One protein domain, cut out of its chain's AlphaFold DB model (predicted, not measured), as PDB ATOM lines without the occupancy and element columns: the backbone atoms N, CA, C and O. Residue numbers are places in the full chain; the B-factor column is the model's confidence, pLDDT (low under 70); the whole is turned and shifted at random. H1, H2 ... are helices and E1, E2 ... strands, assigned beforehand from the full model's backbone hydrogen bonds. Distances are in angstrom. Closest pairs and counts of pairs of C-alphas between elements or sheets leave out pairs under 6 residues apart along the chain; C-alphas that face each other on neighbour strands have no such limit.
ATOM      1  N   LEU A 373     -37.188  42.461  14.882       91.88
ATOM      2  CA  LEU A 373     -37.461  42.849  16.248       91.88
ATOM      3  C   LEU A 373     -36.167  42.646  17.035       91.88
ATOM      4  O   LEU A 373     -35.646  41.529  17.080       91.88
ATOM      5  N   ILE A 374     -35.627  43.722  17.602       94.00
ATOM      6  CA  ILE A 374     -34.443  43.665  18.468       94.00
ATOM      7  C   ILE A 374     -34.899  43.995  19.881       94.00
ATOM      8  O   ILE A 374     -35.579  44.994  20.104       94.00
ATOM      9  N   VAL A 375     -34.552  43.142  20.833       95.50
ATOM     10  CA  VAL A 375     -34.882  43.326  22.244       95.50
ATOM     11  C   VAL A 375     -33.585  43.478  23.014       95.50
ATOM     12  O   VAL A 375     -32.781  42.555  23.041       95.50
ATOM     13  N   LEU A 376     -33.400  44.618  23.668       95.25
ATOM     14  CA  LEU A 376     -32.347  44.817  24.650       95.25
ATOM     15  C   LEU A 376     -32.986  44.698  26.030       95.25
ATOM     16  O   LEU A 376     -33.899  45.460  26.355       95.25
ATOM     17  N   ILE A 377     -32.520  43.746  26.829       94.81
ATOM     18  CA  ILE A 377     -32.986  43.534  28.198       94.81
ATOM     19  C   ILE A 377     -31.806  43.660  29.152       94.81
ATOM     20  O   ILE A 377     -30.779  43.026  28.952       94.81
ATOM     21  N   GLY A 378     -31.946  44.499  30.171       93.06
ATOM     22  CA  GLY A 378     -30.980  44.682  31.244       93.06
ATOM     23  C   GLY A 378     -31.597  44.284  32.574       93.06
ATOM     24  O   GLY A 378     -32.658  44.788  32.932       93.06
ATOM     25  N   PHE A 379     -30.924  43.401  33.297       90.25
ATOM     26  CA  PHE A 379     -31.224  43.056  34.677       90.25
ATOM     27  C   PHE A 379     -30.165  43.687  35.558       90.25
ATOM     28  O   PHE A 379     -28.977  43.426  35.380       90.25
ATOM     29  N   TYR A 380     -30.600  44.479  36.520       90.19
ATOM     30  CA  TYR A 380     -29.732  44.970  37.570       90.19
ATOM     31  C   TYR A 380     -30.016  44.137  38.800       90.19
ATOM     32  O   TYR A 380     -31.152  44.081  39.279       90.19
ATOM     33  N   THR A 381     -29.004  43.442  39.284       86.19
ATOM     34  CA  THR A 381     -29.089  42.735  40.555       86.19
ATOM     35  C   THR A 381     -28.948  43.724  41.697       86.19
ATOM     36  O   THR A 381     -28.232  44.720  41.608       86.19
ATOM     37  N   SER A 382     -29.654  43.454  42.790       83.88
ATOM     38  CA  SER A 382     -29.557  44.299  43.971       83.88
ATOM     39  C   SER A 382     -28.185  44.216  44.620       83.88
ATOM     40  O   SER A 382     -27.508  43.208  44.459       83.88
ATOM     41  N   THR A 383     -27.824  45.244  45.394       85.94
ATOM     42  CA  THR A 383     -26.612  45.295  46.236       85.94
ATOM     43  C   THR A 383     -26.690  44.426  47.512       85.94
ATOM     44  O   THR A 383     -25.733  44.319  48.288       85.94
ATOM     45  N   CYS A 384     -27.846  43.806  47.771       81.50
ATOM     46  CA  CYS A 384     -28.121  43.025  48.975       81.50
ATOM     47  C   CYS A 384     -27.190  41.812  49.150       81.50
ATOM     48  O   CYS A 384     -26.768  41.162  48.197       81.50
ATOM     49  N   HIS A 385     -26.950  41.405  50.401       79.31
ATOM     50  CA  HIS A 385     -26.233  40.157  50.667       79.31
ATOM     51  C   HIS A 385     -26.982  38.948  50.074       79.31
ATOM     52  O   HIS A 385     -28.196  38.787  50.269       79.31
ATOM     53  N   GLY A 386     -26.250  38.111  49.335       72.75
ATOM     54  CA  GLY A 386     -26.811  36.974  48.604       72.75
ATOM     55  C   GLY A 386     -27.686  37.365  47.410       72.75
ATOM     56  O   GLY A 386     -28.469  36.533  46.964       72.75
ATOM     57  N   ALA A 387     -27.617  38.615  46.934       75.19
ATOM     58  CA  ALA A 387     -28.115  38.963  45.611       75.19
ATOM     59  C   ALA A 387     -27.207  38.350  44.539       75.19
ATOM     60  O   ALA A 387     -25.992  38.254  44.725       75.19
ATOM     61  N   GLY A 388     -27.821  37.926  43.441       69.31
ATOM     62  CA  GLY A 388     -27.152  37.118  42.431       69.31
ATOM     63  C   GLY A 388     -27.321  35.622  42.654       69.31
ATOM     64  O   GLY A 388     -27.872  35.163  43.654       69.31
ATOM     65  N   THR A 389     -26.944  34.831  41.658       63.19
ATOM     66  CA  THR A 389     -27.376  33.433  41.592       63.19
ATOM     67  C   THR A 389     -26.584  32.622  40.587       63.19
ATOM     68  O   THR A 389     -26.455  33.013  39.439       63.19
ATOM     69  N   ASN A 390     -26.251  31.394  40.980       69.31
ATOM     70  CA  ASN A 390     -25.795  30.344  40.077       69.31
ATOM     71  C   ASN A 390     -26.984  29.658  39.381       69.31
ATOM     72  O   ASN A 390     -27.222  28.471  39.627       69.31
ATOM     73  N   GLY A 391     -27.825  30.380  38.639       75.25
ATOM     74  CA  GLY A 391     -29.065  29.796  38.114       75.25
ATOM     75  C   GLY A 391     -29.567  30.440  36.836       75.25
ATOM     76  O   GLY A 391     -29.752  31.652  36.797       75.25
ATOM     77  N   ASP A 392     -29.850  29.604  35.842       83.06
ATOM     78  CA  ASP A 392     -30.314  30.044  34.533       83.06
ATOM     79  C   ASP A 392     -31.752  30.546  34.603       83.06
ATOM     80  O   ASP A 392     -32.599  30.008  35.331       83.06
ATOM     81  N   ILE A 393     -32.054  31.548  33.787       84.94
ATOM     82  CA  ILE A 393     -33.415  32.045  33.611       84.94
ATOM     83  C   ILE A 393     -33.800  32.102  32.145       84.94
ATOM     84  O   ILE A 393     -32.968  32.265  31.258       84.94
ATOM     85  N   ILE A 394     -35.098  32.009  31.896       89.62
ATOM     86  CA  ILE A 394     -35.708  32.318  30.611       89.62
ATOM     87  C   ILE A 394     -36.690  33.464  30.854       89.62
ATOM     88  O   ILE A 394     -37.741  33.240  31.466       89.62
ATOM     89  N   PRO A 395     -36.366  34.686  30.408       91.62
ATOM     90  CA  PRO A 395     -37.309  35.782  30.441       91.62
ATOM     91  C   PRO A 395     -38.339  35.649  29.318       91.62
ATOM     92  O   PRO A 395     -38.036  35.265  28.188       91.62
ATOM     93  N   TYR A 396     -39.566  36.024  29.630       93.69
ATOM     94  CA  TYR A 396     -40.680  36.179  28.716       93.69
ATOM     95  C   TYR A 396     -41.167  37.614  28.835       93.69
ATOM     96  O   TYR A 396     -41.518  38.063  29.922       93.69
ATOM     97  N   LEU A 397     -41.209  38.330  27.720       95.62
ATOM     98  CA  LEU A 397     -41.785  39.670  27.673       95.62
ATOM     99  C   LEU A 397     -43.237  39.597  27.250       95.62
ATOM    100  O   LEU A 397     -43.616  38.665  26.543       95.62
ATOM    101  N   GLY A 398     -44.038  40.579  27.630       95.62
ATOM    102  CA  GLY A 398     -45.397  40.683  27.135       95.62
ATOM    103  C   GLY A 398     -45.987  42.071  27.283       95.62
ATOM    104  O   GLY A 398     -45.393  42.965  27.891       95.62
ATOM    105  N   HIS A 399     -47.196  42.194  26.752       96.06
ATOM    106  CA  HIS A 399     -48.078  43.323  26.990       96.06
ATOM    107  C   HIS A 399     -49.418  42.812  27.510       96.06
ATOM    108  O   HIS A 399     -50.043  41.957  26.878       96.06
ATOM    109  N   ILE A 400     -49.847  43.326  28.655       94.62
ATOM    110  CA  ILE A 400     -51.198  43.176  29.187       94.62
ATOM    111  C   ILE A 400     -51.985  44.458  28.950       94.62
ATOM    112  O   ILE A 400     -51.429  45.556  28.981       94.62
ATOM    113  N   ASP A 401     -53.281  44.328  28.728       93.75
ATOM    114  CA  ASP A 401     -54.148  45.483  28.573       93.75
ATOM    115  C   ASP A 401     -54.710  46.003  29.906       93.75
ATOM    116  O   ASP A 401     -54.299  45.616  31.000       93.75
ATOM    117  N   LYS A 402     -55.664  46.935  29.809       92.50
ATOM    118  CA  LYS A 402     -56.334  47.534  30.969       92.50
ATOM    119  C   LYS A 402     -57.224  46.546  31.728       92.50
ATOM    120  O   LYS A 402     -57.480  46.790  32.904       92.50
ATOM    121  N   ASP A 403     -57.664  45.476  31.065       91.62
ATOM    122  CA  ASP A 403     -58.488  44.396  31.619       91.62
ATOM    123  C   ASP A 403     -57.626  43.235  32.150       91.62
ATOM    124  O   ASP A 403     -58.134  42.145  32.446       91.62
ATOM    125  N   ASP A 404     -56.316  43.489  32.281       90.88
ATOM    126  CA  ASP A 404     -55.275  42.571  32.722       90.88
ATOM    127  C   ASP A 404     -55.105  41.340  31.810       90.88
ATOM    128  O   ASP A 404     -54.546  40.321  32.230       90.88
ATOM    129  N   GLN A 405     -55.576  41.405  30.561       92.06
ATOM    130  CA  GLN A 405     -55.464  40.326  29.587       92.06
ATOM    131  C   GLN A 405     -54.131  40.399  28.839       92.06
ATOM    132  O   GLN A 405     -53.783  41.426  28.260       92.06
ATOM    133  N   LEU A 406     -53.393  39.284  28.795       93.56
ATOM    134  CA  LEU A 406     -52.147  39.202  28.028       93.56
ATOM    135  C   LEU A 406     -52.422  39.178  26.523       93.56
ATOM    136  O   LEU A 406     -52.951  38.191  26.003       93.56
ATOM    137  N   ILE A 407     -51.998  40.237  25.838       95.69
ATOM    138  CA  ILE A 407     -52.167  40.440  24.396       95.69
ATOM    139  C   ILE A 407     -51.117  39.656  23.616       95.69
ATOM    140  O   ILE A 407     -51.439  38.901  22.702       95.69
ATOM    141  N   TRP A 408     -49.851  39.774  24.009       96.00
ATOM    142  CA  TRP A 408     -48.769  39.008  23.403       96.00
ATOM    143  C   TRP A 408     -47.718  38.613  24.428       96.00
ATOM    144  O   TRP A 408     -47.585  39.215  25.493       96.00
ATOM    145  N   LYS A 409     -46.956  37.573  24.078       94.62
ATOM    146  CA  LYS A 409     -45.791  37.119  24.838       94.62
ATOM    147  C   LYS A 409     -44.615  36.841  23.922       94.62
ATOM    148  O   LYS A 409     -44.806  36.426  22.781       94.62
ATOM    149  N   LEU A 410     -43.402  36.958  24.425       94.94
ATOM    150  CA  LEU A 410     -42.186  36.773  23.653       94.94
ATOM    151  C   LEU A 410     -41.133  36.074  24.513       94.94
ATOM    152  O   LEU A 410     -40.573  36.712  25.402       94.94
ATOM    153  N   PRO A 411     -40.878  34.771  24.292       93.56
ATOM    154  CA  PRO A 411     -39.776  34.098  24.963       93.56
ATOM    155  C   PRO A 411     -38.453  34.683  24.473       93.56
ATOM    156  O   PRO A 411     -38.228  34.787  23.264       93.56
ATOM    157  N   LEU A 412     -37.579  35.032  25.405       93.00
ATOM    158  CA  LEU A 412     -36.212  35.434  25.116       93.00
ATOM    159  C   LEU A 412     -35.259  34.248  25.256       93.00
ATOM    160  O   LEU A 412     -35.641  33.131  25.623       93.00
ATOM    161  N   ARG A 413     -33.994  34.489  24.908       91.12
ATOM    162  CA  ARG A 413     -32.933  33.509  25.102       91.12
ATOM    163  C   ARG A 413     -32.755  33.239  26.598       91.12
ATOM    164  O   ARG A 413     -32.929  34.122  27.430       91.12
ATOM    165  N   MET A 414     -32.402  31.997  26.916       88.69
ATOM    166  CA  MET A 414     -31.962  31.641  28.258       88.69
ATOM    167  C   MET A 414     -30.695  32.423  28.605       88.69
ATOM    168  O   MET A 414     -29.733  32.380  27.834       88.69
ATOM    169  N   ILE A 415     -30.704  33.096  29.749       85.06
ATOM    170  CA  ILE A 415     -29.530  33.777  30.282       85.06
ATOM    171  C   ILE A 415     -28.904  32.846  31.310       85.06
ATOM    172  O   ILE A 415     -29.568  32.418  32.257       85.06
ATOM    173  N   ASP A 416     -27.655  32.482  31.041       80.81
ATOM    174  CA  ASP A 416     -26.860  31.584  31.867       80.81
ATOM    175  C   ASP A 416     -26.464  32.322  33.142       80.81
ATOM    176  O   ASP A 416     -25.839  33.381  33.085       80.81
ATOM    177  N   GLY A 417     -26.867  31.778  34.285       74.75
ATOM    178  CA  GLY A 417     -26.526  32.348  35.579       74.75
ATOM    179  C   GLY A 417     -25.280  31.721  36.185       74.75
ATOM    180  O   GLY A 417     -25.144  31.759  37.392       74.75
ATOM    181  N   SER A 418     -24.426  31.021  35.441       66.06
ATOM    182  CA  SER A 418     -23.268  30.338  36.021       66.06
ATOM    183  C   SER A 418     -22.283  31.295  36.709       66.06
ATOM    184  O   SER A 418     -22.078  32.440  36.314       66.06
ATOM    185  N   TYR A 419     -21.690  30.777  37.788       55.78
ATOM    186  CA  TYR A 419     -20.813  31.479  38.725       55.78
ATOM    187  C   TYR A 419     -19.673  32.234  38.023       55.78
ATOM    188  O   TYR A 419     -18.917  31.596  37.284       55.78
ATOM    189  N   ARG A 420     -19.481  33.516  38.393       57.06
ATOM    190  CA  ARG A 420     -18.363  34.445  38.097       57.06
ATOM    191  C   ARG A 420     -18.574  35.534  37.052       57.06
ATOM    192  O   ARG A 420     -17.781  36.467  37.093       57.06
ATOM    193  N   ASP A 421     -19.578  35.459  36.179       56.50
ATOM    194  CA  ASP A 421     -19.684  36.433  35.076       56.50
ATOM    195  C   ASP A 421     -21.105  36.959  34.789       56.50
ATOM    196  O   ASP A 421     -21.249  37.834  33.941       56.50
ATOM    197  N   ASN A 422     -22.158  36.470  35.459       60.78
ATOM    198  CA  ASN A 422     -23.524  36.959  35.240       60.78
ATOM    199  C   ASN A 422     -24.285  37.093  36.558       60.78
ATOM    200  O   ASN A 422     -24.303  36.172  37.374       60.78
ATOM    201  N   PHE A 423     -24.986  38.219  36.711       71.75
ATOM    202  CA  PHE A 423     -25.826  38.520  37.869       71.75
ATOM    203  C   PHE A 423     -25.068  38.552  39.199       71.75
ATOM    204  O   PHE A 423     -25.649  38.209  40.228       71.75
ATOM    205  N   GLU A 424     -23.798  38.962  39.219       72.62
ATOM    206  CA  GLU A 424     -23.118  39.213  40.490       72.62
ATOM    207  C   GLU A 424     -23.782  40.386  41.217       72.62
ATOM    208  O   GLU A 424     -24.508  41.187  40.633       72.62
ATOM    209  N   ASN A 425     -23.589  40.463  42.526       77.44
ATOM    210  CA  ASN A 425     -24.206  41.471  43.380       77.44
ATOM    211  C   ASN A 425     -23.943  42.917  42.878       77.44
ATOM    212  O   ASN A 425     -22.786  43.331  42.785       77.44
ATOM    213  N   GLY A 426     -25.004  43.690  42.605       79.38
ATOM    214  CA  GLY A 426     -24.921  45.084  42.145       79.38
ATOM    215  C   GLY A 426     -24.495  45.275  40.682       79.38
ATOM    216  O   GLY A 426     -24.074  46.371  40.312       79.38
ATOM    217  N   GLU A 427     -24.559  44.230  39.856       81.56
ATOM    218  CA  GLU A 427     -24.131  44.259  38.459       81.56
ATOM    219  C   GLU A 427     -25.310  44.409  37.485       81.56
ATOM    220  O   GLU A 427     -26.404  43.871  37.682       81.56
ATOM    221  N   LEU A 428     -25.065  45.131  36.387       85.81
ATOM    222  CA  LEU A 428     -25.939  45.140  35.221       85.81
ATOM    223  C   LEU A 428     -25.554  44.003  34.279       85.81
ATOM    224  O   LEU A 428     -24.528  44.066  33.605       85.81
ATOM    225  N   THR A 429     -26.437  43.025  34.136       86.62
ATOM    226  CA  THR A 429     -26.344  42.022  33.076       86.62
ATOM    227  C   THR A 429     -27.328  42.378  31.969       86.62
ATOM    228  O   THR A 429     -28.539  42.409  32.189       86.62
ATOM    229  N   SER A 430     -26.819  42.658  30.769       88.38
ATOM    230  CA  SER A 430     -27.646  42.978  29.603       88.38
ATOM    231  C   SER A 430     -27.493  41.951  28.489       88.38
ATOM    232  O   SER A 430     -26.370  41.568  28.170       88.38
ATOM    233  N   ASP A 431     -28.600  41.584  27.848       89.38
ATOM    234  CA  ASP A 431     -28.621  40.751  26.646       89.38
ATOM    235  C   ASP A 431     -29.312  41.492  25.492       89.38
ATOM    236  O   ASP A 431     -30.279  42.236  25.691       89.38
ATOM    237  N   GLU A 432     -28.808  41.281  24.278       92.88
ATOM    238  CA  GLU A 432     -29.394  41.792  23.040       92.88
ATOM    239  C   GLU A 432     -29.881  40.611  22.196       92.88
ATOM    240  O   GLU A 432     -29.110  39.832  21.631       92.88
ATOM    241  N   VAL A 433     -31.200  40.485  22.095       92.12
ATOM    242  CA  VAL A 433     -31.868  39.376  21.429       92.12
ATOM    243  C   VAL A 433     -32.423  39.840  20.089       92.12
ATOM    244  O   VAL A 433     -33.370  40.622  20.012       92.12
ATOM    245  N   TYR A 434     -31.855  39.295  19.016       91.75
ATOM    246  CA  TYR A 434     -32.338  39.491  17.653       91.75
ATOM    247  C   TYR A 434     -33.386  38.437  17.311       91.75
ATOM    248  O   TYR A 434     -33.094  37.240  17.233       91.75
ATOM    249  N   ILE A 435     -34.609  38.882  17.047       91.75
ATOM    250  CA  ILE A 435     -35.717  38.007  16.682       91.75
ATOM    251  C   ILE A 435     -35.930  38.118  15.179       91.75
ATOM    252  O   ILE A 435     -36.405  39.124  14.662       91.75
ATOM    253  N   SER A 436     -35.539  37.060  14.471       87.38
ATOM    254  CA  SER A 436     -35.644  36.945  13.011       87.38
ATOM    255  C   SER A 436     -36.848  36.115  12.555       87.38
ATOM    256  O   SER A 436     -37.121  36.013  11.357       87.38
ATOM    257  N   ASN A 437     -37.581  35.510  13.495       91.50
ATOM    258  CA  ASN A 437     -38.764  34.720  13.184       91.50
ATOM    259  C   ASN A 437     -39.922  35.641  12.770       91.50
ATOM    260  O   ASN A 437     -40.662  36.145  13.611       91.50
ATOM    261  N   ARG A 438     -40.091  35.817  11.456       89.56
ATOM    262  CA  ARG A 438     -41.152  36.650  10.872       89.56
ATOM    263  C   ARG A 438     -42.560  36.229  11.273       89.56
ATOM    264  O   ARG A 438     -43.391  37.104  11.455       89.56
ATOM    265  N   ALA A 439     -42.823  34.930  11.425       91.25
ATOM    266  CA  ALA A 439     -44.138  34.467  11.867       91.25
ATOM    267  C   ALA A 439     -44.433  34.981  13.280       91.25
ATOM    268  O   ALA A 439     -45.504  35.517  13.525       91.25
ATOM    269  N   ARG A 440     -43.438  34.936  14.175       92.62
ATOM    270  CA  ARG A 440     -43.594  35.447  15.541       92.62
ATOM    271  C   ARG A 440     -43.784  36.962  15.597       92.62
ATOM    272  O   ARG A 440     -44.559  37.442  16.415       92.62
ATOM    273  N   ILE A 441     -43.074  37.705  14.751       92.69
ATOM    274  CA  ILE A 441     -43.236  39.162  14.652       92.69
ATOM    275  C   ILE A 441     -44.642  39.496  14.139       92.69
ATOM    276  O   ILE A 441     -45.325  40.315  14.746       92.69
ATOM    277  N   ALA A 442     -45.094  38.810  13.084       91.31
ATOM    278  CA  ALA A 442     -46.430  38.986  12.524       91.31
ATOM    279  C   ALA A 442     -47.536  38.640  13.534       91.31
ATOM    280  O   ALA A 442     -48.505  39.381  13.627       91.31
ATOM    281  N   GLU A 443     -47.369  37.579  14.333       93.12
ATOM    282  CA  GLU A 443     -48.303  37.218  15.411       93.12
ATOM    283  C   GLU A 443     -48.469  38.348  16.441       93.12
ATOM    284  O   GLU A 443     -49.586  38.653  16.849       93.12
ATOM    285  N   ILE A 444     -47.370  38.979  16.869       94.94
ATOM    286  CA  ILE A 444     -47.420  40.096  17.827       94.94
ATOM    287  C   ILE A 444     -48.062  41.329  17.177       94.94
ATOM    288  O   ILE A 444     -48.911  41.978  17.785       94.94
ATOM    289  N   GLU A 445     -47.680  41.636  15.936       93.00
ATOM    290  CA  GLU A 445     -48.215  42.770  15.182       93.00
ATOM    291  C   GLU A 445     -49.729  42.634  14.949       93.00
ATOM    292  O   GLU A 445     -50.478  43.591  15.135       93.00
ATOM    293  N   GLU A 446     -50.194  41.429  14.608       92.38
ATOM    294  CA  GLU A 446     -51.613  41.106  14.461       92.38
ATOM    295  C   GLU A 446     -52.363  41.213  15.794       92.38
ATOM    296  O   GLU A 446     -53.423  41.838  15.839       92.38
ATOM    297  N   ALA A 447     -51.804  40.683  16.887       94.62
ATOM    298  CA  ALA A 447     -52.409  40.801  18.214       94.62
ATOM    299  C   ALA A 447     -52.579  42.273  18.632       94.62
ATOM    300  O   ALA A 447     -53.643  42.664  19.114       94.62
ATOM    301  N   CYS A 448     -51.568  43.112  18.387       94.75
ATOM    302  CA  CYS A 448     -51.651  44.544  18.660       94.75
ATOM    303  C   CYS A 448     -52.626  45.275  17.736       94.75
ATOM    304  O   CYS A 448     -53.352  46.154  18.199       94.75
ATOM    305  N   PHE A 449     -52.693  44.906  16.456       92.81
ATOM    306  CA  PHE A 449     -53.665  45.467  15.518       92.81
ATOM    307  C   PHE A 449     -55.107  45.169  15.949       92.81
ATOM    308  O   PHE A 449     -55.930  46.082  16.013       92.81
ATOM    309  N   GLN A 450     -55.397  43.915  16.305       93.69
ATOM    310  CA  GLN A 450     -56.712  43.505  16.802       93.69
ATOM    311  C   GLN A 450     -57.049  44.202  18.125       93.69
ATOM    312  O   GLN A 450     -58.149  44.726  18.281       93.69
ATOM    313  N   HIS A 451     -56.092  44.272  19.058       94.75
ATOM    314  CA  HIS A 451     -56.284  44.960  20.334       94.75
ATOM    315  C   HIS A 451     -56.555  46.461  20.153       94.75
ATOM    316  O   HIS A 451     -57.344  47.049  20.896       94.75
ATOM    317  N   ALA A 452     -55.905  47.094  19.179       94.62
ATOM    318  CA  ALA A 452     -56.004  48.524  18.941       94.62
ATOM    319  C   ALA A 452     -57.384  48.983  18.458       94.62
ATOM    320  O   ALA A 452     -57.722  50.141  18.691       94.62
ATOM    321  N   ASP A 453     -58.155  48.110  17.798       92.31
ATOM    322  CA  ASP A 453     -59.462  48.432  17.201       92.31
ATOM    323  C   ASP A 453     -59.428  49.730  16.366       92.31
ATOM    324  O   ASP A 453     -60.254  50.632  16.485       92.31
ATOM    325  N   GLY A 454     -58.367  49.887  15.571       87.62
ATOM    326  CA  GLY A 454     -58.168  51.083  14.756       87.62
ATOM    327  C   GLY A 454     -57.721  52.342  15.516       87.62
ATOM    328  O   GLY A 454     -57.631  53.400  14.898       87.62
ATOM    329  N   ASP A 455     -57.345  52.298  16.797       91.69
ATOM    330  CA  ASP A 455     -56.676  53.413  17.500       91.69
ATOM    331  C   ASP A 455     -55.145  53.315  17.352       91.69
ATOM    332  O   ASP A 455     -54.520  52.359  17.805       91.69
ATOM    333  N   GLN A 456     -54.512  54.317  16.724       88.06
ATOM    334  CA  GLN A 456     -53.068  54.270  16.449       88.06
ATOM    335  C   GLN A 456     -52.251  54.359  17.733       88.06
ATOM    336  O   GLN A 456     -51.256  53.665  17.879       88.06
ATOM    337  N   ASN A 457     -52.682  55.169  18.696       91.38
ATOM    338  CA  ASN A 457     -51.968  55.316  19.959       91.38
ATOM    339  C   ASN A 457     -52.098  54.053  20.814       91.38
ATOM    340  O   ASN A 457     -51.216  53.749  21.614       91.38
ATOM    341  N   LYS A 458     -53.214  53.327  20.693       94.31
ATOM    342  CA  LYS A 458     -53.382  52.014  21.330       94.31
ATOM    343  C   LYS A 458     -52.509  50.955  20.651       94.31
ATOM    344  O   LYS A 458     -51.880  50.173  21.353       94.31
ATOM    345  N   TYR A 459     -52.417  50.991  19.321       92.75
ATOM    346  CA  TYR A 459     -51.524  50.135  18.538       92.75
ATOM    347  C   TYR A 459     -50.050  50.339  18.910       92.75
ATOM    348  O   TYR A 459     -49.389  49.380  19.287       92.75
ATOM    349  N   GLU A 460     -49.552  51.579  18.889       91.50
ATOM    350  CA  GLU A 460     -48.148  51.877  19.213       91.50
ATOM    351  C   GLU A 460     -47.809  51.496  20.665       91.50
ATOM    352  O   GLU A 460     -46.802  50.843  20.917       91.50
ATOM    353  N   ARG A 461     -48.685  51.813  21.631       93.69
ATOM    354  CA  ARG A 461     -48.468  51.444  23.044       93.69
ATOM    355  C   ARG A 461     -48.541  49.947  23.312       93.69
ATOM    356  O   ARG A 461     -47.987  49.490  24.304       93.69
ATOM    357  N   CYS A 462     -49.210  49.174  22.458       95.38
ATOM    358  CA  CYS A 462     -49.254  47.721  22.608       95.38
ATOM    359  C   CYS A 462     -47.857  47.094  22.504       95.38
ATOM    360  O   CYS A 462     -47.617  46.034  23.075       95.38
ATOM    361  N   PHE A 463     -46.909  47.749  21.832       95.19
ATOM    362  CA  PHE A 463     -45.528  47.276  21.751       95.19
ATOM    363  C   PHE A 463     -44.672  47.644  22.970       95.19
ATOM    364  O   PHE A 463     -43.565  47.116  23.089       95.19
ATOM    365  N   ASP A 464     -45.172  48.482  23.887       95.94
ATOM    366  CA  ASP A 464     -44.503  48.790  25.152       95.94
ATOM    367  C   ASP A 464     -44.633  47.588  26.100       95.94
ATOM    368  O   ASP A 464     -45.743  47.275  26.551       95.94
ATOM    369  N   PRO A 465     -43.539  46.871  26.413       96.31
ATOM    370  CA  PRO A 465     -43.618  45.733  27.314       96.31
ATOM    371  C   PRO A 465     -43.941  46.224  28.726       96.31
ATOM    372  O   PRO A 465     -43.169  46.975  29.322       96.31
ATOM    373  N   ASN A 466     -45.061  45.764  29.277       95.62
ATOM    374  CA  ASN A 466     -45.516  46.138  30.619       95.62
ATOM    375  C   ASN A 466     -45.641  44.943  31.580       95.62
ATOM    376  O   ASN A 466     -46.043  45.109  32.733       95.62
ATOM    377  N   ILE A 467     -45.260  43.746  31.124       93.50
ATOM    378  CA  ILE A 467     -45.146  42.543  31.945       93.50
ATOM    379  C   ILE A 467     -43.890  41.748  31.564       93.50
ATOM    380  O   ILE A 467     -43.571  41.571  30.385       93.50
ATOM    381  N   VAL A 468     -43.186  41.241  32.573       92.19
ATOM    382  CA  VAL A 468     -42.087  40.279  32.422       92.19
ATOM    383  C   VAL A 468     -42.442  39.041  33.211       92.19
ATOM    384  O   VAL A 468     -42.765  39.140  34.387       92.19
ATOM    385  N   ASN A 469     -42.348  37.871  32.596       89.94
ATOM    386  CA  ASN A 469     -42.382  36.596  33.291       89.94
ATOM    387  C   ASN A 469     -40.992  35.962  33.259       89.94
ATOM    388  O   ASN A 469     -40.366  35.879  32.210       89.94
ATOM    389  N   ILE A 470     -40.486  35.534  34.406       86.94
ATOM    390  CA  ILE A 470     -39.185  34.893  34.534       86.94
ATOM    391  C   ILE A 470     -39.434  33.443  34.911       86.94
ATOM    392  O   ILE A 470     -40.015  33.140  35.956       86.94
ATOM    393  N   GLN A 471     -38.997  32.543  34.035       85.50
ATOM    394  CA  GLN A 471     -38.958  31.123  34.324       85.50
ATOM    395  C   GLN A 471     -37.546  30.752  34.748       85.50
ATOM    396  O   GLN A 471     -36.597  30.870  33.972       85.50
ATOM    397  N   LYS A 472     -37.410  30.254  35.971       79.31
ATOM    398  CA  LYS A 472     -36.152  29.699  36.448       79.31
ATOM    399  C   LYS A 472     -35.912  28.322  35.830       79.31
ATOM    400  O   LYS A 472     -36.820  27.494  35.802       79.31
ATOM    401  N   LYS A 473     -34.691  28.092  35.353       78.19
ATOM    402  CA  LYS A 473     -34.150  26.769  35.037       78.19
ATOM    403  C   LYS A 473     -33.040  26.470  36.034       78.19
ATOM    404  O   LYS A 473     -31.871  26.769  35.821       78.19
ATOM    405  N   SER A 474     -33.417  25.915  37.174       63.28
ATOM    406  CA  SER A 474     -32.456  25.358  38.107       63.28
ATOM    407  C   SER A 474     -31.896  24.053  37.549       63.28
ATOM    408  O   SER A 474     -32.586  23.179  37.028       63.28
ATOM    409  N   TRP A 475     -30.589  23.915  37.684       60.09
ATOM    410  CA  TRP A 475     -29.938  22.624  37.674       60.09
ATOM    411  C   TRP A 475     -30.131  22.014  39.064       60.09
ATOM    412  O   TRP A 475     -30.087  22.721  40.073       60.09
ATOM    413  N   LYS A 476     -30.311  20.687  39.120       58.88
ATOM    414  CA  LYS A 476     -30.641  19.876  40.314       58.88
ATOM    415  C   LYS A 476     -29.764  20.137  41.562       58.88
ATOM    416  O   LYS A 476     -30.103  19.674  42.646       58.88
ATOM    417  N   TYR A 477     -28.658  20.871  41.426       57.84
ATOM    418  CA  TYR A 477     -27.665  21.138  42.466       57.84
ATOM    419  C   TYR A 477     -27.512  22.619  42.861       57.84
ATOM    420  O   TYR A 477     -26.599  22.927  43.622       57.84
ATOM    421  N   SER A 478     -28.401  23.531  42.434       58.62
ATOM    422  CA  SER A 478     -28.374  24.948  42.865       58.62
ATOM    423  C   SER A 478     -29.585  25.346  43.723       58.62
ATOM    424  O   SER A 478     -30.390  26.196  43.328       58.62
ATOM    425  N   PRO A 479     -29.751  24.757  44.925       54.19
ATOM    426  CA  PRO A 479     -30.884  25.032  45.810       54.19
ATOM    427  C   PRO A 479     -30.872  26.442  46.429       54.19
ATOM    428  O   PRO A 479     -31.860  26.825  47.054       54.19
ATOM    429  N   LEU A 480     -29.780  27.203  46.267       51.56
ATOM    430  CA  LEU A 480     -29.553  28.523  46.874       51.56
ATOM    431  C   LEU A 480     -29.700  29.696  45.891       51.56
ATOM    432  O   LEU A 480     -29.315  30.815  46.207       51.56
ATOM    433  N   SER A 481     -30.246  29.459  44.701       55.72
ATOM    434  CA  SER A 481     -30.405  30.474  43.651       55.72
ATOM    435  C   SER A 481     -31.549  31.453  43.964       55.72
ATOM    436  O   SER A 481     -32.617  31.411  43.353       55.72
ATOM    437  N   ALA A 482     -31.366  32.299  44.972       62.09
ATOM    438  CA  ALA A 482     -32.262  33.399  45.285       62.09
ATOM    439  C   ALA A 482     -31.951  34.586  44.368       62.09
ATOM    440  O   ALA A 482     -31.022  35.348  44.612       62.09
ATOM    441  N   TRP A 483     -32.729  34.757  43.304       73.06
ATOM    442  CA  TRP A 483     -32.628  35.977  42.510       73.06
ATOM    443  C   TRP A 483     -33.167  37.162  43.315       73.06
ATOM    444  O   TRP A 483     -34.276  37.091  43.851       73.06
ATOM    445  N   LYS A 484     -32.390  38.247  43.362       79.00
ATOM    446  CA  LYS A 484     -32.778  39.547  43.925       79.00
ATOM    447  C   LYS A 484     -32.505  40.613  42.875       79.00
ATOM    448  O   LYS A 484     -31.397  41.140  42.783       79.00
ATOM    449  N   ILE A 485     -33.488  40.836  42.016       81.75
ATOM    450  CA  ILE A 485     -33.412  41.855  40.971       81.75
ATOM    451  C   ILE A 485     -33.749  43.192  41.627       81.75
ATOM    452  O   ILE A 485     -34.702  43.253  42.393       81.75
ATOM    453  N   GLU A 486     -32.976  44.234  41.338       86.56
ATOM    454  CA  GLU A 486     -33.248  45.615  41.744       86.56
ATOM    455  C   GLU A 486     -34.031  46.388  40.677       86.56
ATOM    456  O   GLU A 486     -34.925  47.164  40.990       86.56
ATOM    457  N   GLU A 487     -33.737  46.169  39.401       90.94
ATOM    458  CA  GLU A 487     -34.514  46.752  38.307       90.94
ATOM    459  C   GLU A 487     -34.355  45.922  37.025       90.94
ATOM    460  O   GLU A 487     -33.341  45.253  36.805       90.94
ATOM    461  N   ILE A 488     -35.368  45.971  36.158       91.81
ATOM    462  CA  ILE A 488     -35.316  45.430  34.798       91.81
ATOM    463  C   ILE A 488     -35.610  46.566  33.826       91.81
ATOM    464  O   ILE A 488     -36.668  47.198  33.888       91.81
ATOM    465  N   LYS A 489     -34.684  46.800  32.898       95.31
ATOM    466  CA  LYS A 489     -34.825  47.775  31.814       95.31
ATOM    467  C   LYS A 489     -34.974  47.048  30.495       95.31
ATOM    468  O   LYS A 489     -34.172  46.179  30.165       95.31
ATOM    469  N   ILE A 490     -35.981  47.421  29.721       96.38
ATOM    470  CA  ILE A 490     -36.269  46.807  28.430       96.38
ATOM    471  C   ILE A 490     -36.363  47.894  27.376       96.38
ATOM    472  O   ILE A 490     -37.056  48.892  27.561       96.38
ATOM    473  N   ARG A 491     -35.696  47.667  26.250       96.06
ATOM    474  CA  ARG A 491     -35.875  48.428  25.020       96.06
ATOM    475  C   ARG A 491     -36.216  47.460  23.900       96.06
ATOM    476  O   ARG A 491     -35.430  46.576  23.575       96.06
ATOM    477  N   VAL A 492     -37.376  47.652  23.297       94.75
ATOM    478  CA  VAL A 492     -37.838  46.890  22.145       94.75
ATOM    479  C   VAL A 492     -37.782  47.792  20.923       94.75
ATOM    480  O   VAL A 492     -38.328  48.890  20.913       94.75
ATOM    481  N   GLN A 493     -37.088  47.332  19.896       92.94
ATOM    482  CA  GLN A 493     -36.864  48.057  18.659       92.94
ATOM    483  C   GLN A 493     -37.620  47.372  17.526       92.94
ATOM    484  O   GLN A 493     -37.267  46.265  17.111       92.94
ATOM    485  N   TRP A 494     -38.651  48.048  17.027       86.81
ATOM    486  CA  TRP A 494     -39.480  47.595  15.916       86.81
ATOM    487  C   TRP A 494     -39.071  48.329  14.645       86.81
ATOM    488  O   TRP A 494     -39.049  49.561  14.601       86.81
ATOM    489  N   GLY A 495     -38.715  47.598  13.588       74.56
ATOM    490  CA  GLY A 495     -38.429  48.265  12.325       74.56
ATOM    491  C   GLY A 495     -38.051  47.370  11.158       74.56
ATOM    492  O   GLY A 495     -37.646  46.217  11.301       74.56
ATOM    493  N   ASN A 496     -38.167  47.966   9.972       65.12
ATOM    494  CA  ASN A 496     -37.873  47.341   8.682       65.12
ATOM    495  C   ASN A 496     -36.610  47.827   7.993       65.12
ATOM    496  O   ASN A 496     -36.162  47.172   7.054       65.12
ATOM    497  N   ARG A 497     -36.117  48.990   8.427       55.94
ATOM    498  CA  ARG A 497     -35.055  49.862   7.893       55.94
ATOM    499  C   ARG A 497     -35.567  51.267   8.207       55.94
ATOM    500  O   ARG A 497     -36.470  51.702   7.517       55.94
ATOM    501  N   HIS A 498     -35.062  51.877   9.278       51.97
ATOM    502  CA  HIS A 498     -35.227  53.274   9.725       51.97
ATOM    503  C   HIS A 498     -36.434  54.120   9.216       51.97
ATOM    504  O   HIS A 498     -36.603  54.289   8.011       51.97
ATOM    505  N   PRO A 499     -37.167  54.824  10.102       57.62
ATOM    506  CA  PRO A 499     -36.945  54.931  11.541       57.62
ATOM    507  C   PRO A 499     -37.366  53.652  12.271       57.62
ATOM    508  O   PRO A 499     -38.288  52.955  11.864       57.62
ATOM    509  N   VAL A 500     -36.609  53.315  13.310       79.19
ATOM    510  CA  VAL A 500     -36.903  52.191  14.201       79.19
ATOM    511  C   VAL A 500     -37.704  52.769  15.359       79.19
ATOM    512  O   VAL A 500     -37.221  53.694  16.017       79.19
ATOM    513  N   ALA A 501     -38.921  52.277  15.570       86.62
ATOM    514  CA  ALA A 501     -39.720  52.653  16.726       86.62
ATOM    515  C   ALA A 501     -39.105  52.000  17.968       86.62
ATOM    516  O   ALA A 501     -38.825  50.798  17.975       86.62
ATOM    517  N   ASN A 502     -38.830  52.809  18.992       93.06
ATOM    518  CA  ASN A 502     -38.322  52.325  20.269       93.06
ATOM    519  C   ASN A 502     -39.465  52.313  21.277       93.06
ATOM    520  O   ASN A 502     -40.099  53.340  21.504       93.06
ATOM    521  N   HIS A 503     -39.647  51.167  21.911       94.56
ATOM    522  CA  HIS A 503     -40.606  50.926  22.974       94.56
ATOM    523  C   HIS A 503     -39.845  50.538  24.232       94.56
ATOM    524  O   HIS A 503     -38.809  49.870  24.154       94.56
ATOM    525  N   PHE A 504     -40.323  50.972  25.391       95.25
ATOM    526  CA  PHE A 504     -39.581  50.829  26.639       95.25
ATOM    527  C   PHE A 504     -40.437  50.177  27.714       95.25
ATOM    528  O   PHE A 504     -41.620  50.473  27.842       95.25
ATOM    529  N   GLY A 505     -39.809  49.311  28.504       94.38
ATOM    530  CA  GLY A 505     -40.376  48.756  29.726       94.38
ATOM    531  C   GLY A 505     -39.419  48.991  30.883       94.38
ATOM    532  O   GLY A 505     -38.208  48.813  30.738       94.38
ATOM    533  N   PHE A 506     -39.960  49.396  32.025       93.38
ATOM    534  CA  PHE A 506     -39.195  49.620  33.244       93.38
ATOM    535  C   PHE A 506     -39.906  48.951  34.414       93.38
ATOM    536  O   PHE A 506     -41.058  49.270  34.697       93.38
ATOM    537  N   PHE A 507     -39.218  48.028  35.077       90.19
ATOM    538  CA  PHE A 507     -39.753  47.255  36.192       90.19
ATOM    539  C   PHE A 507     -38.843  47.477  37.397       90.19
ATOM    540  O   PHE A 507     -37.661  47.138  37.332       90.19
ATOM    541  N   GLY A 508     -39.382  48.055  38.469       85.62
ATOM    542  CA  GLY A 508     -38.625  48.442  39.659       85.62
ATOM    543  C   GLY A 508     -38.730  49.939  39.972       85.62
ATOM    544  O   GLY A 508     -39.615  50.613  39.443       85.62
ATOM    545  N   PRO A 509     -37.856  50.471  40.844       81.50
ATOM    546  CA  PRO A 509     -36.825  49.749  41.580       81.50
ATOM    547  C   PRO A 509     -37.402  48.843  42.683       81.50
ATOM    548  O   PRO A 509     -38.520  49.016  43.166       81.50
ATOM    549  N   PHE A 510     -36.600  47.872  43.082       79.75
ATOM    550  CA  PHE A 510     -36.950  46.737  43.917       79.75
ATOM    551  C   PHE A 510     -36.005  46.690  45.122       79.75
ATOM    552  O   PHE A 510     -34.928  46.098  45.075       79.75
ATOM    553  N   HIS A 511     -36.372  47.359  46.212       70.00
ATOM    554  CA  HIS A 511     -35.491  47.522  47.374       70.00
ATOM    555  C   HIS A 511     -35.888  46.607  48.538       70.00
ATOM    556  O   HIS A 511     -36.185  47.083  49.633       70.00
ATOM    557  N   ASP A 512     -35.894  45.292  48.313       73.75
ATOM    558  CA  ASP A 512     -36.089  44.316  49.391       73.75
ATOM    559  C   ASP A 512     -34.956  43.283  49.427       73.75
ATOM    560  O   ASP A 512     -34.853  42.400  48.574       73.75
ATOM    561  N   CYS A 513     -34.108  43.400  50.455       77.19
ATOM    562  CA  CYS A 513     -33.016  42.470  50.722       77.19
ATOM    563  C   CYS A 513     -33.445  41.200  51.461       77.19
ATOM    564  O   CYS A 513     -32.657  40.247  51.516       77.19
ATOM    565  N   TYR A 514     -34.631  41.194  52.065       75.38
ATOM    566  CA  TYR A 514     -35.103  40.132  52.948       75.38
ATOM    567  C   TYR A 514     -35.926  39.087  52.202       75.38
ATOM    568  O   TYR A 514     -35.868  37.910  52.563       75.38
ATOM    569  N   SER A 515     -36.631  39.488  51.147       70.19
ATOM    570  CA  SER A 515     -37.381  38.563  50.299       70.19
ATOM    571  C   SER A 515     -36.533  38.064  49.131       70.19
ATOM    572  O   SER A 515     -35.798  38.815  48.491       70.19
ATOM    573  N   ASN A 516     -36.650  36.770  48.831       66.19
ATOM    574  CA  ASN A 516     -36.213  36.251  47.541       66.19
ATOM    575  C   ASN A 516     -37.303  36.571  46.530       66.19
ATOM    576  O   ASN A 516     -38.482  36.374  46.813       66.19
ATOM    577  N   TRP A 517     -36.908  37.059  45.364       66.06
ATOM    578  CA  TRP A 517     -37.874  37.533  44.386       66.06
ATOM    579  C   TRP A 517     -38.399  36.335  43.606       66.06
ATOM    580  O   TRP A 517     -39.595  36.069  43.603       66.06
ATOM    581  N   ILE A 518     -37.484  35.532  43.060       67.81
ATOM    582  CA  ILE A 518     -37.813  34.296  42.347       67.81
ATOM    583  C   ILE A 518     -37.569  33.113  43.287       67.81
ATOM    584  O   ILE A 518     -36.425  32.698  43.510       67.81
ATOM    585  N   GLU A 519     -38.649  32.586  43.862       60.09
ATOM    586  CA  GLU A 519     -38.624  31.375  44.685       60.09
ATOM    587  C   GLU A 519     -38.427  30.099  43.823       60.09
ATOM    588  O   GLU A 519     -38.237  30.150  42.607       60.09
ATOM    589  N   LYS A 520     -38.278  28.937  44.474       56.25
ATOM    590  CA  LYS A 520     -37.783  27.670  43.886       56.25
ATOM    591  C   LYS A 520     -38.614  27.169  42.687       56.25
ATOM    592  O   LYS A 520     -39.756  27.537  42.494       56.25
ATOM    593  N   GLU A 521     -38.030  26.285  41.876       57.12
ATOM    594  CA  GLU A 521     -38.707  25.662  40.725       57.12
ATOM    595  C   GLU A 521     -39.953  24.823  41.080       57.12
ATOM    596  O   GLU A 521     -40.007  24.263  42.177       57.12
ATOM    597  N   PRO A 522     -40.874  24.597  40.114       51.78
ATOM    598  CA  PRO A 522     -40.983  25.237  38.800       51.78
ATOM    599  C   PRO A 522     -41.894  26.467  38.898       51.78
ATOM    600  O   PRO A 522     -43.001  26.485  38.364       51.78
ATOM    601  N   GLU A 523     -41.470  27.490  39.635       63.81
ATOM    602  CA  GLU A 523     -42.305  28.666  39.840       63.81
ATOM    603  C   GLU A 523     -42.094  29.678  38.709       63.81
ATOM    604  O   GLU A 523     -41.017  30.245  38.517       63.81
ATOM    605  N   TYR A 524     -43.151  29.878  37.923       67.25
ATOM    606  CA  TYR A 524     -43.275  31.033  37.049       67.25
ATOM    607  C   TYR A 524     -43.540  32.248  37.916       67.25
ATOM    608  O   TYR A 524     -44.494  32.268  38.698       67.25
ATOM    609  N   SER A 525     -42.726  33.270  37.720       75.81
ATOM    610  CA  SER A 525     -42.873  34.527  38.425       75.81
ATOM    611  C   SER A 525     -43.069  35.644  37.421       75.81
ATOM    612  O   SER A 525     -42.324  35.704  36.449       75.81
ATOM    613  N   TYR A 526     -44.064  36.509  37.596       81.81
ATOM    614  CA  TYR A 526     -44.229  37.675  36.729       81.81
ATOM    615  C   TYR A 526     -44.165  38.982  37.507       81.81
ATOM    616  O   TYR A 526     -44.413  39.004  38.706       81.81
ATOM    617  N   ILE A 527     -43.805  40.052  36.805       84.50
ATOM    618  CA  ILE A 527     -43.714  41.415  37.317       84.50
ATOM    619  C   ILE A 527     -44.410  42.341  36.326       84.50
ATOM    620  O   ILE A 527     -44.162  42.235  35.121       84.50
ATOM    621  N   ARG A 528     -45.245  43.258  36.820       86.81
ATOM    622  CA  ARG A 528     -45.878  44.302  36.008       86.81
ATOM    623  C   ARG A 528     -45.272  45.675  36.294       86.81
ATOM    624  O   ARG A 528     -44.763  45.932  37.387       86.81
ATOM    625  N   THR A 529     -45.347  46.578  35.321       86.50
ATOM    626  CA  THR A 529     -44.867  47.965  35.485       86.50
ATOM    627  C   THR A 529     -45.771  48.816  36.377       86.50
ATOM    628  O   THR A 529     -45.350  49.864  36.849       86.50
ATOM    629  N   ASP A 530     -47.035  48.422  36.555       82.00
ATOM    630  CA  ASP A 530     -48.045  49.167  37.317       82.00
ATOM    631  C   ASP A 530     -48.270  48.641  38.744       82.00
ATOM    632  O   ASP A 530     -49.030  49.253  39.502       82.00
ATOM    633  N   ASP A 531     -47.592  47.557  39.130       77.25
ATOM    634  CA  ASP A 531     -47.597  47.054  40.503       77.25
ATOM    635  C   ASP A 531     -46.890  48.064  41.422       77.25
ATOM    636  O   ASP A 531     -45.736  48.421  41.215       77.25
ATOM    637  N   LYS A 532     -47.593  48.564  42.443       67.62
ATOM    638  CA  LYS A 532     -47.053  49.586  43.363       67.62
ATOM    639  C   LYS A 532     -46.394  49.002  44.605       67.62
ATOM    640  O   LYS A 532     -45.596  49.690  45.238       67.62
ATOM    641  N   ASP A 533     -46.742  47.770  44.965       65.25
ATOM    642  CA  ASP A 533     -46.219  47.099  46.150       65.25
ATOM    643  C   ASP A 533     -45.354  45.901  45.757       65.25
ATOM    644  O   ASP A 533     -45.769  44.741  45.762       65.25
ATOM    645  N   TYR A 534     -44.107  46.202  45.411       63.69
ATOM    646  CA  TYR A 534     -43.102  45.184  45.131       63.69
ATOM    647  C   TYR A 534     -42.575  44.492  46.403       63.69
ATOM    648  O   TYR A 534     -41.798  43.546  46.303       63.69
ATOM    649  N   SER A 535     -42.980  44.941  47.600       52.44
ATOM    650  CA  SER A 535     -42.260  44.682  48.854       52.44
ATOM    651  C   SER A 535     -42.636  43.396  49.593       52.44
ATOM    652  O   SER A 535     -42.001  43.086  50.598       52.44
ATOM    653  N   LYS A 536     -43.667  42.648  49.167       50.00
ATOM    654  CA  LYS A 536     -44.163  41.531  50.002       50.00
ATOM    655  C   LYS A 536     -44.485  40.203  49.343       50.00
ATOM    656  O   LYS A 536     -44.560  39.229  50.086       50.00
ATOM    657  N   LYS A 537     -44.729  40.129  48.030       48.47
ATOM    658  CA  LYS A 537     -45.158  38.884  47.344       48.47
ATOM    659  C   LYS A 537     -45.401  39.072  45.842       48.47
ATOM    660  O   LYS A 537     -46.176  38.326  45.252       48.47
ATOM    661  N   ALA A 538     -44.791  40.084  45.222       47.94
ATOM    662  CA  ALA A 538     -45.272  40.594  43.937       47.94
ATOM    663  C   ALA A 538     -45.142  39.611  42.760       47.94
ATOM    664  O   ALA A 538     -45.795  39.783  41.736       47.94
ATOM    665  N   MET A 539     -44.370  38.538  42.925       51.75
ATOM    666  CA  MET A 539     -44.361  37.419  41.997       51.75
ATOM    667  C   MET A 539     -45.510  36.469  42.338       51.75
ATOM    668  O   MET A 539     -45.353  35.478  43.052       51.75
ATOM    669  N   LEU A 540     -46.700  36.789  41.827       51.22
ATOM    670  CA  LEU A 540     -47.840  35.880  41.874       51.22
ATOM    671  C   LEU A 540     -47.416  34.547  41.241       51.22
ATOM    672  O   LEU A 540     -47.073  34.495  40.058       51.22
ATOM    673  N   LYS A 541     -47.417  33.475  42.048       54.12
ATOM    674  CA  LYS A 541     -47.106  32.110  41.603       54.12
ATOM    675  C   LYS A 541     -48.113  31.725  40.526       54.12
ATOM    676  O   LYS A 541     -49.273  31.421  40.807       54.12
ATOM    677  N   GLY A 542     -47.686  31.830  39.274       51.19
ATOM    678  CA  GLY A 542     -48.569  31.752  38.122       51.19
ATOM    679  C   GLY A 542     -48.551  30.378  37.471       51.19
ATOM    680  O   GLY A 542     -47.514  29.725  37.370       51.19
ATOM    681  N   ARG A 543     -49.708  29.959  36.949       55.91
ATOM    682  CA  ARG A 543     -49.755  28.954  35.877       55.91
ATOM    683  C   ARG A 543     -49.045  29.519  34.637       55.91
ATOM    684  O   ARG A 543     -48.840  30.724  34.536       55.91
ATOM    685  N   ILE A 544     -48.672  28.625  33.721       62.38
ATOM    686  CA  ILE A 544     -47.978  28.889  32.449       62.38
ATOM    687  C   ILE A 544     -48.370  30.255  31.863       62.38
ATOM    688  O   ILE A 544     -49.551  30.509  31.667       62.38
ATOM    689  N   PHE A 545     -47.387  31.094  31.526       73.62
ATOM    690  CA  PHE A 545     -47.603  32.406  30.911       73.62
ATOM    691  C   PHE A 545     -48.317  32.258  29.548       73.62
ATOM    692  O   PHE A 545     -47.678  31.952  28.536       73.62
ATOM    693  N   GLN A 546     -49.649  32.367  29.503       78.81
ATOM    694  CA  GLN A 546     -50.496  32.107  28.329       78.81
ATOM    695  C   GLN A 546     -51.214  33.368  27.829       78.81
ATOM    696  O   GLN A 546     -51.616  34.221  28.616       78.81
ATOM    697  N   ILE A 547     -51.353  33.473  26.502       76.69
ATOM    698  CA  ILE A 547     -52.072  34.567  25.824       76.69
ATOM    699  C   ILE A 547     -53.561  34.457  26.161       76.69
ATOM    700  O   ILE A 547     -54.097  33.352  26.228       76.69
ATOM    701  N   GLY A 548     -54.215  35.596  26.389       69.38
ATOM    702  CA  GLY A 548     -55.632  35.665  26.740       69.38
ATOM    703  C   GLY A 548     -55.944  35.393  28.216       69.38
ATOM    704  O   GLY A 548     -57.075  35.629  28.640       69.38
ATOM    705  N   GLN A 549     -54.965  34.944  29.007       79.44
ATOM    706  CA  GLN A 549     -55.102  34.794  30.454       79.44
ATOM    707  C   GLN A 549     -55.108  36.167  31.141       79.44
ATOM    708  O   GLN A 549     -54.396  37.080  30.717       79.44
ATOM    709  N   LYS A 550     -55.899  36.286  32.214       81.38
ATOM    710  CA  LYS A 550     -55.894  37.452  33.103       81.38
ATOM    711  C   LYS A 550     -54.793  37.339  34.155       81.38
ATOM    712  O   LYS A 550     -54.670  36.293  34.797       81.38
ATOM    713  N   TYR A 551     -54.045  38.416  34.355       74.94
ATOM    714  CA  TYR A 551     -52.974  38.514  35.347       74.94
ATOM    715  C   TYR A 551     -53.363  39.553  36.395       74.94
ATOM    716  O   TYR A 551     -53.121  40.732  36.164       74.94
TER     717      TYR A 551
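What this domain is: This is residues 373 to 551 of the 555 residues of an uncharacterized protein of Steinernema glaseri (UniProt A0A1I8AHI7). Two four-stranded sheets lie face to face as a sandwich with steeply crossed strands, and a pair of helices, H1 and H2, sits at one end of its long axis. H1 packs lengthwise on edge strand E3, and H2 makes a corner with its later end. The printed part has 179 residues with two named helices and eight named strands, in the order E1 E2 E3 E4 H1 H2 E5 E6 E7 E8; the sheets, ordered E4 E1 E6 E7 and E3 E2 E5 E8, are both antiparallel. The class is mixed, helices and strands, though under half of the residues, 84, are in named elements. The whole is compact, with a radius of gyration of the C-alphas of 16.3 A and spans of 49 by 33 by 27 A.

Where its parts are: In the first sheet, E4 covers residues 428 to 435 and is 22.1 A long, and E1 covers residues 373 to 381 and is 25.7 A long, beginning with C-alpha 373 at (-37.461, 42.849, 16.248). E6, residues 485 to 495, is the longest strand at 29.8 A, and E7 holds residues 501 to 507. In the second sheet, E3 covers residues 406 to 411, E2 residues 392 to 400 over 25.2 A, and E5 residues 467 to 473. E8, residues 524 to 528, ends with C-alpha 528 at (-45.878, 44.302, 36.008). H1, residues 438 to 452, measures 20.7 A from C-alpha 438 at (-41.152, 36.650, 10.872); H2, residues 456 to 462, measures 9.8 A.

How they stand to each other: The sheet E4 E1 E6 E7 is twisted. E1 and E6 are antiparallel at 170 degrees, with N 376 and O 491 2.8 A apart, within hydrogen-bond range. E4 pairs with E1 through N 431 and O 377, 2.8 A, and E6 with E7 in a hairpin through N 490 and O 505, 2.8 A. The other sheet, E3 E2 E5 E8, is twisted too. In it, E2 and E3 form a hairpin with N 410 and O 397 at 2.7 A, E2 and E5 are antiparallel neighbours with N 396 and O 469 at 2.7 A, and E5 and E8 are antiparallel neighbours with N 470 and O 525 at 2.8 A, each of these N and O pairs within hydrogen-bond range. The two sheets form a sandwich, two sheets face to face: the facing parts are 10.2 A centre to centre, and the strands of one stand at 71 degrees to those of the other. The closest C-alphas of E7 and E8 are those of Phe 507 and Arg 528, 6.8 A apart; E1 and E5 are apart. H1 is on the sheet E3 E2 E5 E8 at a height over the sheet of 8.5 A, over E3, and runs along the strands at 19 degrees on the local plane; the closest C-alphas of E3 and H1 are those of Trp 408 and Ile 444, 5.8 A apart. With residues 438 to 441, H1 only grazes the first sheet, and H2 only grazes both sheets. H1 touches H2 with residues 448 to 452 alone, closest at the C-alphas of Ala 452 and Tyr 459, 4.8 A, opposite ways at a steep tilt of 56 degrees. In H1 and H2, every O i to N i+4 pair is within hydrogen-bond range.

The domain as a whole: The two C-alphas farthest apart are those of Gly 454 and Tyr 477, 50.9 A. The printed part has no cut. The links E3 to E4, E5 to E6 and E7 to E8 are long, and residues 529 to 551 hold no named element. The mean pLDDT of the printed part is 80.8; 44 residues are under 70, among them residues 474 to 482, 516 to 524 and 532 to 544.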